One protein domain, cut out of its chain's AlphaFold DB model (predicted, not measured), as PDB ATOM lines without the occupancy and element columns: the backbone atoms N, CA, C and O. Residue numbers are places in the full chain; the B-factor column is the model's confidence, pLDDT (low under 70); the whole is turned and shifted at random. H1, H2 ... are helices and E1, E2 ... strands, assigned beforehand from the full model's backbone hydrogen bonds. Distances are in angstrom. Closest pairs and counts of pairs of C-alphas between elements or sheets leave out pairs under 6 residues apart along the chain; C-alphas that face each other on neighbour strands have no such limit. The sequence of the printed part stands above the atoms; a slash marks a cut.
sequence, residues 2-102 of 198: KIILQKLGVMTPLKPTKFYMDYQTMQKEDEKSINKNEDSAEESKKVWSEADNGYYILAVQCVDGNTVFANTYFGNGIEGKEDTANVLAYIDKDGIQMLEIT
ATOM      1  N   LYS A   2      80.614  33.170 -56.222       82.25
ATOM      2  CA  LYS A   2      80.206  34.564 -56.531       82.25
ATOM      3  C   LYS A   2      78.755  34.726 -57.023       82.25
ATOM      4  O   LYS A   2      78.020  35.529 -56.472       82.25
ATOM      5  N   ILE A   3      78.331  33.928 -58.007       85.50
ATOM      6  CA  ILE A   3      76.957  33.975 -58.550       85.50
ATOM      7  C   ILE A   3      75.906  33.624 -57.484       85.50
ATOM      8  O   ILE A   3      74.822  34.193 -57.478       85.50
ATOM      9  N   ILE A   4      76.216  32.681 -56.593       87.31
ATOM     10  CA  ILE A   4      75.299  32.240 -55.533       87.31
ATOM     11  C   ILE A   4      75.150  33.348 -54.494       87.31
ATOM     12  O   ILE A   4      74.029  33.721 -54.180       87.31
ATOM     13  N   LEU A   5      76.262  33.949 -54.062       88.62
ATOM     14  CA  LEU A   5      76.252  35.092 -53.145       88.62
ATOM     15  C   LEU A   5      75.438  36.270 -53.704       88.62
ATOM     16  O   LEU A   5      74.586  36.809 -53.009       88.62
ATOM     17  N   GLN A   6      75.601  36.590 -54.991       88.31
ATOM     18  CA  GLN A   6      74.808  37.634 -55.651       88.31
ATOM     19  C   GLN A   6      73.308  37.306 -55.695       88.31
ATOM     20  O   GLN A   6      72.480  38.180 -55.462       88.31
ATOM     21  N   LYS A   7      72.938  36.043 -55.951       88.62
ATOM     22  CA  LYS A   7      71.532  35.600 -55.891       88.62
ATOM     23  C   LYS A   7      70.940  35.688 -54.482       88.62
ATOM     24  O   LYS A   7      69.730  35.831 -54.360       88.62
ATOM     25  N   LEU A   8      71.782  35.610 -53.452       87.31
ATOM     26  CA  LEU A   8      71.409  35.778 -52.047       87.31
ATOM     27  C   LEU A   8      71.430  37.249 -51.592       87.31
ATOM     28  O   LEU A   8      71.229  37.519 -50.416       87.31
ATOM     29  N   GLY A   9      71.667  38.202 -52.501       86.06
ATOM     30  CA  GLY A   9      71.677  39.635 -52.187       86.06
ATOM     31  C   GLY A   9      73.014  40.167 -51.666       86.06
ATOM     32  O   GLY A   9      73.123  41.354 -51.373       86.06
ATOM     33  N   VAL A  10      74.061  39.338 -51.605       86.88
ATOM     34  CA  VAL A  10      75.412  39.789 -51.254       86.88
ATOM     35  C   VAL A  10      76.060  40.428 -52.479       86.88
ATOM     36  O   VAL A  10      76.619  39.753 -53.348       86.88
ATOM     37  N   MET A  11      75.957  41.753 -52.549       84.81
ATOM     38  CA  MET A  11      76.446  42.554 -53.678       84.81
ATOM     39  C   MET A  11      77.778  43.257 -53.400       84.81
ATOM     40  O   MET A  11      78.395  43.788 -54.323       84.81
ATOM     41  N   THR A  12      78.233  43.227 -52.149       86.44
ATOM     42  CA  THR A  12      79.480  43.856 -51.716       86.44
ATOM     43  C   THR A  12      80.723  43.100 -52.213       86.44
ATOM     44  O   THR A  12      80.678  41.872 -52.378       86.44
ATOM     45  N   PRO A  13      81.855  43.785 -52.457       90.00
ATOM     46  CA  PRO A  13      83.124  43.122 -52.719       90.00
ATOM     47  C   PRO A  13      83.580  42.265 -51.532       90.00
ATOM     48  O   PRO A  13      83.546  42.688 -50.376       90.00
ATOM     49  N   LEU A  14      84.050  41.054 -51.838       90.56
ATOM     50  CA  LEU A  14      84.636  40.131 -50.869       90.56
ATOM     51  C   LEU A  14      86.020  39.678 -51.344       90.56
ATOM     52  O   LEU A  14      86.229  39.445 -52.540       90.56
ATOM     53  N   LYS A  15      86.939  39.464 -50.404       88.94
ATOM     54  CA  LYS A  15      88.265  38.883 -50.630       88.94
ATOM     55  C   LYS A  15      88.289  37.432 -50.127       88.94
ATOM     56  O   LYS A  15      88.383  37.217 -48.920       88.94
ATOM     57  N   PRO A  16      88.185  36.426 -51.017       89.88
ATOM     58  CA  PRO A  16      88.171  35.028 -50.610       89.88
ATOM     59  C   PRO A  16      89.584  34.471 -50.394       89.88
ATOM     60  O   PRO A  16      90.471  34.658 -51.226       89.88
ATOM     61  N   THR A  17      89.743  33.684 -49.339       89.31
ATOM     62  CA  THR A  17      90.841  32.745 -49.105       89.31
ATOM     63  C   THR A  17      90.291  31.330 -49.248       89.31
ATOM     64  O   THR A  17      89.179  31.048 -48.807       89.31
ATOM     65  N   LYS A  18      91.035  30.446 -49.916       91.69
ATOM     66  CA  LYS A  18      90.595  29.078 -50.210       91.69
ATOM     67  C   LYS A  18      91.619  28.091 -49.681       91.69
ATOM     68  O   LYS A  18      92.802  28.229 -49.989       91.69
ATOM     69  N   PHE A  19      91.143  27.081 -48.978       91.12
ATOM     70  CA  PHE A  19      91.940  25.986 -48.455       91.12
ATOM     71  C   PHE A  19      91.449  24.700 -49.099       91.12
ATOM     72  O   PHE A  19      90.250  24.431 -49.111       91.12
ATOM     73  N   TYR A  20      92.365  23.936 -49.687       94.19
ATOM     74  CA  TYR A  20      92.053  22.565 -50.058       94.19
ATOM     75  C   TYR A  20      92.125  21.714 -48.794       94.19
ATOM     76  O   TYR A  20      93.137  21.752 -48.095       94.19
ATOM     77  N   MET A  21      91.056  20.981 -48.519       92.38
ATOM     78  CA  MET A  21      90.931  20.125 -47.351       92.38
ATOM     79  C   MET A  21      90.766  18.696 -47.851       92.38
ATOM     80  O   MET A  21      89.702  18.329 -48.354       92.38
ATOM     81  N   ASP A  22      91.829  17.899 -47.759       94.81
ATOM     82  CA  ASP A  22      91.688  16.458 -47.939       94.81
ATOM     83  C   ASP A  22      91.036  15.819 -46.707       94.81
ATOM     84  O   ASP A  22      91.012  16.382 -45.610       94.81
ATOM     85  N   TYR A  23      90.495  14.621 -46.897       92.25
ATOM     86  CA  TYR A  23      89.760  13.887 -45.877       92.25
ATOM     87  C   TYR A  23      90.594  13.614 -44.619       92.25
ATOM     88  O   TYR A  23      90.045  13.557 -43.524       92.25
ATOM     89  N   GLN A  24      91.919  13.485 -44.755       93.19
ATOM     90  CA  GLN A  24      92.827  13.298 -43.623       93.19
ATOM     91  C   GLN A  24      92.981  14.584 -42.808       93.19
ATOM     92  O   GLN A  24      93.071  14.539 -41.584       93.19
ATOM     93  N   THR A  25      93.031  15.730 -43.480       91.56
ATOM     94  CA  THR A  25      93.067  17.052 -42.852       91.56
ATOM     95  C   THR A  25      91.739  17.329 -42.158       91.56
ATOM     96  O   THR A  25      91.744  17.689 -40.987       91.56
ATOM     97  N   MET A  26      90.612  17.075 -42.829       88.25
ATOM     98  CA  MET A  26      89.277  17.214 -42.238       88.25
ATOM     99  C   MET A  26      89.108  16.342 -40.990       88.25
ATOM    100  O   MET A  26      88.669  16.836 -39.957       88.25
ATOM    101  N   GLN A  27      89.539  15.077 -41.055       89.25
ATOM    102  CA  GLN A  27      89.523  14.175 -39.905       89.25
ATOM    103  C   GLN A  27      90.307  14.745 -38.715       89.25
ATOM    104  O   GLN A  27      89.825  14.719 -37.588       89.25
ATOM    105  N   LYS A  28      91.506  15.287 -38.954       87.19
ATOM    106  CA  LYS A  28      92.328  15.875 -37.886       87.19
ATOM    107  C   LYS A  28      91.681  17.103 -37.253       87.19
ATOM    108  O   LYS A  28      91.824  17.291 -36.050       87.19
ATOM    109  N   GLU A  29      91.029  17.958 -38.039       83.31
ATOM    110  CA  GLU A  29      90.329  19.127 -37.494       83.31
ATOM    111  C   GLU A  29      89.091  18.713 -36.681       83.31
ATOM    112  O   GLU A  29      88.874  19.248 -35.596       83.31
ATOM    113  N   ASP A  30      88.345  17.701 -37.132       82.75
ATOM    114  CA  ASP A  30      87.225  17.118 -36.376       82.75
ATOM    115  C   ASP A  30      87.703  16.542 -35.028       82.75
ATOM    116  O   ASP A  30      87.188  16.890 -33.967       82.75
ATOM    117  N   GLU A  31      88.791  15.763 -35.031       82.62
ATOM    118  CA  GLU A  31      89.403  15.210 -33.814       82.62
ATOM    119  C   GLU A  31      89.898  16.301 -32.843       82.62
ATOM    120  O   GLU A  31      89.809  16.144 -31.622       82.62
ATOM    121  N   LYS A  32      90.420  17.429 -33.344       78.94
ATOM    122  CA  LYS A  32      90.800  18.571 -32.492       78.94
ATOM    123  C   LYS A  32      89.590  19.215 -31.824       78.94
ATOM    124  O   LYS A  32      89.703  19.597 -30.659       78.94
ATOM    125  N   SER A  33      88.471  19.339 -32.536       72.81
ATOM    126  CA  SER A  33      87.225  19.893 -31.994       72.81
ATOM    127  C   SER A  33      86.695  19.031 -30.847       72.81
ATOM    128  O   SER A  33      86.454  19.560 -29.761       72.81
ATOM    129  N   ILE A  34      86.681  17.703 -31.027       75.44
ATOM    130  CA  ILE A  34      86.312  16.719 -29.989       75.44
ATOM    131  C   ILE A  34      87.132  16.898 -28.714       75.44
ATOM    132  O   ILE A  34      86.595  16.919 -27.609       75.44
ATOM    133  N   ASN A  35      88.445  17.074 -28.856       69.94
ATOM    134  CA  ASN A  35      89.337  17.238 -27.709       69.94
ATOM    135  C   ASN A  35      89.126  18.560 -26.946       69.94
ATOM    136  O   ASN A  35      89.619  18.694 -25.827       69.94
ATOM    137  N   LYS A  36      88.430  19.544 -27.534       67.44
ATOM    138  CA  LYS A  36      88.119  20.832 -26.897       67.44
ATOM    139  C   LYS A  36      86.746  20.860 -26.221       67.44
ATOM    140  O   LYS A  36      86.564  21.663 -25.310       67.44
ATOM    141  N   ASN A  37      85.800  20.026 -26.654       68.75
ATOM    142  CA  ASN A  37      84.445  19.978 -26.108       68.75
ATOM    143  C   ASN A  37      83.886  18.544 -26.157       68.75
ATOM    144  O   ASN A  37      83.672  18.011 -27.243       68.75
ATOM    145  N   GLU A  38      83.603  17.936 -25.000       59.12
ATOM    146  CA  GLU A  38      83.102  16.552 -24.915       59.12
ATOM    147  C   GLU A  38      81.789  16.335 -25.693       59.12
ATOM    148  O   GLU A  38      81.610  15.266 -26.276       59.12
ATOM    149  N   ASP A  39      80.931  17.358 -25.813       66.56
ATOM    150  CA  ASP A  39      79.671  17.276 -26.572       66.56
ATOM    151  C   ASP A  39      79.900  17.109 -28.088       66.56
ATOM    152  O   ASP A  39      79.077  16.528 -28.797       66.56
ATOM    153  N   SER A  40      81.053  17.548 -28.605       63.03
ATOM    154  CA  SER A  40      81.374  17.435 -30.037       63.03
ATOM    155  C   SER A  40      81.791  16.022 -30.469       63.03
ATOM    156  O   SER A  40      81.841  15.723 -31.662       63.03
ATOM    157  N   ALA A  41      82.009  15.105 -29.518       64.81
ATOM    158  CA  ALA A  41      82.256  13.694 -29.812       64.81
ATOM    159  C   ALA A  41      81.035  12.989 -30.429       64.81
ATOM    160  O   ALA A  41      81.200  12.065 -31.229       64.81
ATOM    161  N   GLU A  42      79.814  13.400 -30.065       68.19
ATOM    162  CA  GLU A  42      78.580  12.796 -30.586       68.19
ATOM    163  C   GLU A  42      78.262  13.245 -32.020       68.19
ATOM    164  O   GLU A  42      77.700  12.470 -32.798       68.19
ATOM    165  N   GLU A  43      78.668  14.464 -32.385       71.12
ATOM    166  CA  GLU A  43      78.455  15.062 -33.710       71.12
ATOM    167  C   GLU A  43      79.571  14.722 -34.714       71.12
ATOM    168  O   GLU A  43      79.398  14.903 -35.923       71.12
ATOM    169  N   SER A  44      80.693  14.179 -34.233       77.19
ATOM    170  CA  SER A  44      81.850  13.831 -35.060       77.19
ATOM    171  C   SER A  44      81.547  12.756 -36.105       77.19
ATOM    172  O   SER A  44      80.869  11.740 -35.879       77.19
ATOM    173  N   LYS A  45      82.139  12.945 -37.287       82.50
ATOM    174  CA  LYS A  45      82.018  11.996 -38.387       82.50
ATOM    175  C   LYS A  45      82.947  10.803 -38.169       82.50
ATOM    176  O   LYS A  45      84.167  10.903 -38.210       82.50
ATOM    177  N   LYS A  46      82.348   9.613 -38.062       81.00
ATOM    178  CA  LYS A  46      83.069   8.360 -37.764       81.00
ATOM    179  C   LYS A  46      83.969   7.839 -38.886       81.00
ATOM    180  O   LYS A  46      84.875   7.057 -38.613       81.00
ATOM    181  N   VAL A  47      83.685   8.180 -40.144       87.44
ATOM    182  CA  VAL A  47      84.427   7.668 -41.307       87.44
ATOM    183  C   VAL A  47      84.656   8.794 -42.299       87.44
ATOM    184  O   VAL A  47      83.700   9.318 -42.864       87.44
ATOM    185  N   TRP A  48      85.927   9.106 -42.532       91.94
ATOM    186  CA  TRP A  48      86.390  10.057 -43.537       91.94
ATOM    187  C   TRP A  48      86.939   9.312 -44.753       91.94
ATOM    188  O   TRP A  48      87.587   8.272 -44.622       91.94
ATOM    189  N   SER A  49      86.672   9.829 -45.946       93.56
ATOM    190  CA  SER A  49      87.069   9.205 -47.210       93.56
ATOM    191  C   SER A  49      87.384  10.247 -48.276       93.56
ATOM    192  O   SER A  49      86.999  11.401 -48.145       93.56
ATOM    193  N   GLU A  50      88.000   9.843 -49.388       94.50
ATOM    194  CA  GLU A  50      88.291  10.751 -50.512       94.50
ATOM    195  C   GLU A  50      87.055  11.484 -51.067       94.50
ATOM    196  O   GLU A  50      87.198  12.540 -51.681       94.50
ATOM    197  N   ALA A  51      85.844  10.957 -50.843       91.81
ATOM    198  CA  ALA A  51      84.602  11.637 -51.206       91.81
ATOM    199  C   ALA A  51      84.395  12.962 -50.449       91.81
ATOM    200  O   ALA A  51      83.656  13.809 -50.941       91.81
ATOM    201  N   ASP A  52      85.067  13.131 -49.308       91.44
ATOM    202  CA  ASP A  52      85.018  14.300 -48.426       91.44
ATOM    203  C   ASP A  52      86.119  15.327 -48.742       91.44
ATOM    204  O   ASP A  52      86.253  16.349 -48.065       91.44
ATOM    205  N   ASN A  53      86.935  15.074 -49.767       95.75
ATOM    206  CA  ASN A  53      87.893  16.064 -50.240       95.75
ATOM    207  C   ASN A  53      87.137  17.272 -50.804       95.75
ATOM    208  O   ASN A  53      86.257  17.135 -51.658       95.75
ATOM    209  N   GLY A  54      87.526  18.468 -50.376       95.38
ATOM    210  CA  GLY A  54      86.826  19.678 -50.773       95.38
ATOM    211  C   GLY A  54      87.632  20.952 -50.588       95.38
ATOM    212  O   GLY A  54      88.833  20.950 -50.322       95.38
ATOM    213  N   TYR A  55      86.937  22.067 -50.755       94.50
ATOM    214  CA  TYR A  55      87.452  23.400 -50.524       94.50
ATOM    215  C   TYR A  55      86.693  24.059 -49.392       94.50
ATOM    216  O   TYR A  55      85.473  24.212 -49.451       94.50
ATOM    217  N   TYR A  56      87.453  24.528 -48.415       92.06
ATOM    218  CA  TYR A  56      86.973  25.438 -47.398       92.06
ATOM    219  C   TYR A  56      87.298  26.873 -47.816       92.06
ATOM    220  O   TYR A  56      88.420  27.177 -48.232       92.06
ATOM    221  N   ILE A  57      86.304  27.754 -47.796       91.94
ATOM    222  CA  ILE A  57      86.402  29.122 -48.302       91.94
ATOM    223  C   ILE A  57      86.005  30.082 -47.192       91.94
ATOM    224  O   ILE A  57      84.876  30.037 -46.719       91.94
ATOM    225  N   LEU A  58      86.908  31.004 -46.875       89.12
ATOM    226  CA  LEU A  58      86.651  32.156 -46.017       89.12
ATOM    227  C   LEU A  58      86.658  33.403 -46.890       89.12
ATOM    228  O   LEU A  58      87.595  33.592 -47.663       89.12
ATOM    229  N   ALA A  59      85.656  34.268 -46.802       89.62
ATOM    230  CA  ALA A  59      85.676  35.551 -47.491       89.62
ATOM    231  C   ALA A  59      85.344  36.694 -46.539       89.62
ATOM    232  O   ALA A  59      84.364  36.644 -45.802       89.62
ATOM    233  N   VAL A  60      86.164  37.738 -46.603       88.50
ATOM    234  CA  VAL A  60      86.000  38.967 -45.821       88.50
ATOM    235  C   VAL A  60      85.525  40.089 -46.730       88.50
ATOM    236  O   VAL A  60      85.954  40.176 -47.885       88.50
ATOM    237  N   GLN A  61      84.638  40.936 -46.230       89.31
ATOM    238  CA  GLN A  61      84.190  42.132 -46.924       89.31
ATOM    239  C   GLN A  61      85.359  43.092 -47.131       89.31
ATOM    240  O   GLN A  61      86.250  43.200 -46.288       89.31
ATOM    241  N   CYS A  62      85.383  43.770 -48.277       91.00
ATOM    242  CA  CYS A  62      86.413  44.754 -48.567       91.00
ATOM    243  C   CYS A  62      85.873  46.012 -49.249       91.00
ATOM    244  O   CYS A  62      84.888  45.979 -49.983       91.00
ATOM    245  N   VAL A  63      86.570  47.121 -49.010       89.62
ATOM    246  CA  VAL A  63      86.374  48.422 -49.660       89.62
ATOM    247  C   VAL A  63      87.726  48.855 -50.207       89.62
ATOM    248  O   VAL A  63      88.729  48.812 -49.494       89.62
ATOM    249  N   ASP A  64      87.781  49.183 -51.498       87.56
ATOM    250  CA  ASP A  64      89.017  49.549 -52.210       87.56
ATOM    251  C   ASP A  64      90.165  48.540 -52.038       87.56
ATOM    252  O   ASP A  64      91.342  48.886 -51.974       87.56
ATOM    253  N   GLY A  65      89.814  47.254 -51.935       88.44
ATOM    254  CA  GLY A  65      90.767  46.160 -51.726       88.44
ATOM    255  C   GLY A  65      91.237  45.971 -50.278       88.44
ATOM    256  O   GLY A  65      91.920  44.981 -50.005       88.44
ATOM    257  N   ASN A  66      90.836  46.847 -49.353       91.06
ATOM    258  CA  ASN A  66      91.154  46.764 -47.928       91.06
ATOM    259  C   ASN A  66      90.036  46.059 -47.160       91.06
ATOM    260  O   ASN A  66      88.856  46.260 -47.443       91.06
ATOM    261  N   THR A  67      90.410  45.225 -46.193       90.12
ATOM    262  CA  THR A  67      89.461  44.461 -45.377       90.12
ATOM    263  C   THR A  67      88.577  45.398 -44.554       90.12
ATOM    264  O   THR A  67      89.057  46.409 -44.043       90.12
ATOM    265  N   VAL A  68      87.298  45.053 -44.414       88.19
ATOM    266  CA  VAL A  68      86.370  45.671 -43.466       88.19
ATOM    267  C   VAL A  68      86.153  44.700 -42.315       88.19
ATOM    268  O   VAL A  68      85.648  43.600 -42.521       88.19
ATOM    269  N   PHE A  69      86.515  45.112 -41.107       80.75
ATOM    270  CA  PHE A  69      86.245  44.357 -39.892       80.75
ATOM    271  C   PHE A  69      84.961  44.862 -39.233       80.75
ATOM    272  O   PHE A  69      84.843  46.043 -38.891       80.75
ATOM    273  N   ALA A  70      83.995  43.957 -39.061       66.88
ATOM    274  CA  ALA A  70      82.772  44.229 -38.317       66.88
ATOM    275  C   ALA A  70      83.049  44.213 -36.802       66.88
ATOM    276  O   ALA A  70      83.748  43.342 -36.289       66.88
ATOM    277  N   ASN A  71      82.489  45.181 -36.084       58.53
ATOM    278  CA  ASN A  71      82.735  45.453 -34.668       58.53
ATOM    279  C   ASN A  71      81.883  44.588 -33.737       58.53
ATOM    280  O   ASN A  71      81.120  45.084 -32.919       58.53
ATOM    281  N   THR A  72      82.009  43.273 -33.844       49.31
ATOM    282  CA  THR A  72      81.430  42.381 -32.840       49.31
ATOM    283  C   THR A  72      82.301  41.148 -32.708       49.31
ATOM    284  O   THR A  72      82.358  40.349 -33.639       49.31
ATOM    285  N   TYR A  73      82.904  40.987 -31.529       46.41
ATOM    286  CA  TYR A  73      83.610  39.785 -31.085       46.41
ATOM    287  C   TYR A  73      84.860  39.417 -31.902       46.41
ATOM    288  O   TYR A  73      84.794  38.681 -32.881       46.41
ATOM    289  N   PHE A  74      86.027  39.850 -31.421       50.91
ATOM    290  CA  PHE A  74      87.270  39.122 -31.671       50.91
ATOM    291  C   PHE A  74      87.429  38.127 -30.520       50.91
ATOM    292  O   PHE A  74      87.744  38.519 -29.396       50.91
ATOM    293  N   GLY A  75      87.120  36.852 -30.761       39.97
ATOM    294  CA  GLY A  75      87.368  35.798 -29.785       39.97
ATOM    295  C   GLY A  75      88.848  35.773 -29.396       39.97
ATOM    296  O   GLY A  75      89.734  35.935 -30.236       39.97
ATOM    297  N   ASN A  76      89.137  35.583 -28.108       32.78
ATOM    298  CA  ASN A  76      90.501  35.369 -27.630       32.78
ATOM    299  C   ASN A  76      90.999  34.001 -28.129       32.78
ATOM    300  O   ASN A  76      90.828  32.996 -27.441       32.78
ATOM    301  N   GLY A  77      91.614  33.941 -29.310       37.25
ATOM    302  CA  GLY A  77      92.172  32.693 -29.823       37.25
ATOM    303  C   GLY A  77      92.972  32.822 -31.116       37.25
ATOM    304  O   GLY A  77      92.764  33.715 -31.930       37.25
ATOM    305  N   ILE A  78      93.881  31.865 -31.317       35.03
ATOM    306  CA  ILE A  78      94.716  31.696 -32.522       35.03
ATOM    307  C   ILE A  78      93.865  31.246 -33.749       35.03
ATOM    308  O   ILE A  78      94.378  31.158 -34.859       35.03
ATOM    309  N   GLU A  79      92.552  31.032 -33.589       47.16
ATOM    310  CA  GLU A  79      91.601  30.554 -34.621       47.16
ATOM    311  C   GLU A  79      90.743  31.667 -35.278       47.16
ATOM    312  O   GLU A  79      89.986  31.405 -36.208       47.16
ATOM    313  N   GLY A  80      90.922  32.937 -34.886       48.88
ATOM    314  CA  GLY A  80      90.038  34.077 -35.209       48.88
ATOM    315  C   GLY A  80      89.931  34.556 -36.673       48.88
ATOM    316  O   GLY A  80      89.401  35.641 -36.923       48.88
ATOM    317  N   LYS A  81      90.414  33.799 -37.670       52.59
ATOM    318  CA  LYS A  81      90.135  34.110 -39.092       52.59
ATOM    319  C   LYS A  81      88.711  33.737 -39.500       52.59
ATOM    320  O   LYS A  81      88.165  34.369 -40.398       52.59
ATOM    321  N   GLU A  82      88.125  32.731 -38.859       52.44
ATOM    322  CA  GLU A  82      86.725  32.350 -39.079       52.44
ATOM    323  C   GLU A  82      85.781  33.363 -38.424       52.44
ATOM    324  O   GLU A  82      84.874  33.854 -39.086       52.44
ATOM    325  N   ASP A  83      86.092  33.802 -37.200       59.56
ATOM    326  CA  ASP A  83      85.323  34.820 -36.461       59.56
ATOM    327  C   ASP A  83      85.238  36.178 -37.180       59.56
ATOM    328  O   ASP A  83      84.333  36.982 -36.933       59.56
ATOM    329  N   THR A  84      86.196  36.438 -38.073       64.06
ATOM    330  CA  THR A  84      86.276  37.662 -38.880       64.06
ATOM    331  C   THR A  84      85.763  37.478 -40.307       64.06
ATOM    332  O   THR A  84      85.636  38.466 -41.034       64.06
ATOM    333  N   ALA A  85      85.453  36.247 -40.730       77.88
ATOM    334  CA  ALA A  85      84.927  35.975 -42.057       77.88
ATOM    335  C   ALA A  85      83.450  36.377 -42.148       77.88
ATOM    336  O   ALA A  85      82.632  36.052 -41.296       77.88
ATOM    337  N   ASN A  86      83.092  37.057 -43.235       87.62
ATOM    338  CA  ASN A  86      81.700  37.375 -43.545       87.62
ATOM    339  C   ASN A  86      80.992  36.247 -44.290       87.62
ATOM    340  O   ASN A  86      79.766  36.174 -44.310       87.62
ATOM    341  N   VAL A  87      81.769  35.412 -44.978       90.00
ATOM    342  CA  VAL A  87      81.284  34.225 -45.666       90.00
ATOM    343  C   VAL A  87      82.207  33.073 -45.334       90.00
ATOM    344  O   VAL A  87      83.418  33.166 -45.538       90.00
ATOM    345  N   LEU A  88      81.609  31.974 -44.909       91.31
ATOM    346  CA  LEU A  88      82.272  30.710 -44.658       91.31
ATOM    347  C   LEU A  88      81.543  29.648 -45.474       91.31
ATOM    348  O   LEU A  88      80.315  29.631 -45.544       91.31
ATOM    349  N   ALA A  89      82.287  28.814 -46.191       92.81
ATOM    350  CA  ALA A  89      81.678  27.769 -46.991       92.81
ATOM    351  C   ALA A  89      82.570  26.550 -47.147       92.81
ATOM    352  O   ALA A  89      83.776  26.672 -47.357       92.81
ATOM    353  N   TYR A  90      81.934  25.388 -47.187       92.44
ATOM    354  CA  TYR A  90      82.559  24.132 -47.568       92.44
ATOM    355  C   TYR A  90      81.914  23.601 -48.852       92.44
ATOM    356  O   TYR A  90      80.686  23.545 -48.983       92.44
ATOM    357  N   ILE A  91      82.764  23.267 -49.825       94.56
ATOM    358  CA  ILE A  91      82.374  22.764 -51.142       94.56
ATOM    359  C   ILE A  91      83.114  21.465 -51.420       94.56
ATOM    360  O   ILE A  91      84.341  21.464 -51.445       94.56
ATOM    361  N   ASP A  92      82.389  20.403 -51.735       94.38
ATOM    362  CA  ASP A  92      82.951  19.133 -52.190       94.38
ATOM    363  C   ASP A  92      82.538  18.835 -53.647       94.38
ATOM    364  O   ASP A  92      82.088  19.716 -54.392       94.38
ATOM    365  N   LYS A  93      82.709  17.580 -54.076       93.75
ATOM    366  CA  LYS A  93      82.321  17.106 -55.413       93.75
ATOM    367  C   LYS A  93      80.821  17.245 -55.723       93.75
ATOM    368  O   LYS A  93      80.469  17.334 -56.898       93.75
ATOM    369  N   ASP A  94      79.960  17.249 -54.705       93.56
ATOM    370  CA  ASP A  94      78.501  17.315 -54.839       93.56
ATOM    371  C   ASP A  94      77.984  18.764 -54.746       93.56
ATOM    372  O   ASP A  94      76.823  19.038 -55.055       93.56
ATOM    373  N   GLY A  95      78.858  19.718 -54.409       92.19
ATOM    374  CA  GLY A  95      78.574  21.148 -54.430       92.19
ATOM    375  C   GLY A  95      78.759  21.803 -53.067       92.19
ATOM    376  O   GLY A  95      79.651  21.444 -52.309       92.19
ATOM    377  N   ILE A  96      77.963  22.839 -52.787       93.31
ATOM    378  CA  ILE A  96      78.007  23.543 -51.499       93.31
ATOM    379  C   ILE A  96      77.328  22.667 -50.454       93.31
ATOM    380  O   ILE A  96      76.113  22.491 -50.508       93.31
ATOM    381  N   GLN A  97      78.105  22.182 -49.496       92.88
ATOM    382  CA  GLN A  97      77.594  21.412 -48.365       92.88
ATOM    383  C   GLN A  97      77.259  22.313 -47.179       92.88
ATOM    384  O   GLN A  97      76.358  22.022 -46.400       92.88
ATOM    385  N   MET A  98      77.972  23.433 -47.059       90.81
ATOM    386  CA  MET A  98      77.749  24.414 -46.010       90.81
ATOM    387  C   MET A  98      78.055  25.816 -46.532       90.81
ATOM    388  O   MET A  98      79.001  26.021 -47.299       90.81
ATOM    389  N   LEU A  99      77.203  26.765 -46.151       92.69
ATOM    390  CA  LEU A  99      77.339  28.180 -46.453       92.69
ATOM    391  C   LEU A  99      76.774  28.984 -45.288       92.69
ATOM    392  O   LEU A  99      75.576  28.937 -45.020       92.69
ATOM    393  N   GLU A 100      77.638  29.762 -44.665       90.19
ATOM    394  CA  GLU A 100      77.296  30.749 -43.659       90.19
ATOM    395  C   GLU A 100      77.630  32.142 -44.195       90.19
ATOM    396  O   GLU A 100      78.663  32.357 -44.836       90.19
ATOM    397  N   ILE A 101      76.715  33.085 -43.974       88.56
ATOM    398  CA  ILE A 101      76.868  34.487 -44.356       88.56
ATOM    399  C   ILE A 101      76.470  35.326 -43.151       88.56
ATOM    400  O   ILE A 101      75.314  35.297 -42.732       88.56
ATOM    401  N   THR A 102      77.411  36.091 -42.614       83.50
ATOM    402  CA  THR A 102      77.193  36.899 -41.414       83.50
ATOM    403  C   THR A 102      77.835  38.276 -41.549       83.50
ATOM    404  O   THR A 102      78.810  38.489 -42.273       83.50
TER     405      THR A 102
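AT A GLANCE: This is residues 2 to 102 of the 198 residues of an uncharacterized protein of Blautia obeum (UniProt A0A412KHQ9). A twisted antiparallel sheet runs through the model, with the long strand E2 between E1 on one side and E4 and E3 on the other, and E5 beyond E4. The helix H2 stands at the end of the sheet where E1 ends, with the short H3 beyond it, while E2 reaches out at the other end to form a hairpin with E3; the small helix H1 only grazes the sheet. The printed part has 101 residues, with three named helices and five named strands in the order H1 E1 H2 H3 E2 E3 E4 E5, of mixed class, helices and strands. It is only just compact, close to loose, with a radius of gyration of the C-alphas of 15.2 A and spans of 43 by 34 by 19 A.

IN THESE COORDINATES: E2, residues 54 to 63, is 28.8 A long, from C-alpha 54 at (86.826, 19.678, -50.773) to C-alpha 63 at (86.374, 48.422, -49.660). E1, residues 14 to 21, is 21.3 A long. E4, residues 87 to 92, is 16.5 A long and E5, residues 95 to 101, is 16.8 A long, ending at C-alpha 101 at (76.868, 34.487, -44.356). E3 is residues 66 to 69. H2, residues 23 to 36, is 20.3 A long. H1 is residues 2 to 7, with C-alpha 2 at (80.206, 34.564, -56.531), and H3 is residues 40 to 43.

HOW THE PARTS SIT: The sheet is branched at E2, whose pairing is staggered: with E1 over residues 54 to 61, with E4 over 55 to 59 and with E3 over 62 to 63. E1 and E2 are antiparallel at 163 degrees, with N 17 and O 58 within hydrogen-bond range at 2.7 A. E2 and E4 are antiparallel at 156 degrees, with N 57 and O 89 at 2.8 A. E2 and E3 form a hairpin, with N 68 and O 61 at 2.8 A. E4 and E5 form a hairpin at 171 degrees, with N 100 and O 88 at 2.8 A. H2 only grazes the sheet, with residues 23 to 29, and H1 only grazes it, with residues 2 to 5. H3 is not on the sheet. H2 and H3 only just touch, only at the corner by their link, with 3 pairs of C-alphas within 8 A; the closest C-alphas, of Ile 34 and Ser 40, are 5.0 A apart. H1 and H2 are apart. In H1 and H2 every O i to N i+4 pair is within hydrogen-bond range; H3 is too short for such a pair.

THE WHOLE: The two C-alphas farthest apart, of Lys 46 and Asp 64, are 44.1 A apart. The printed part has no cut. The link from E3 to E4, residues 70 to 86, is long. The mean pLDDT of the printed part is 81.0, with residues 35 to 42 and 70 to 84 under 70.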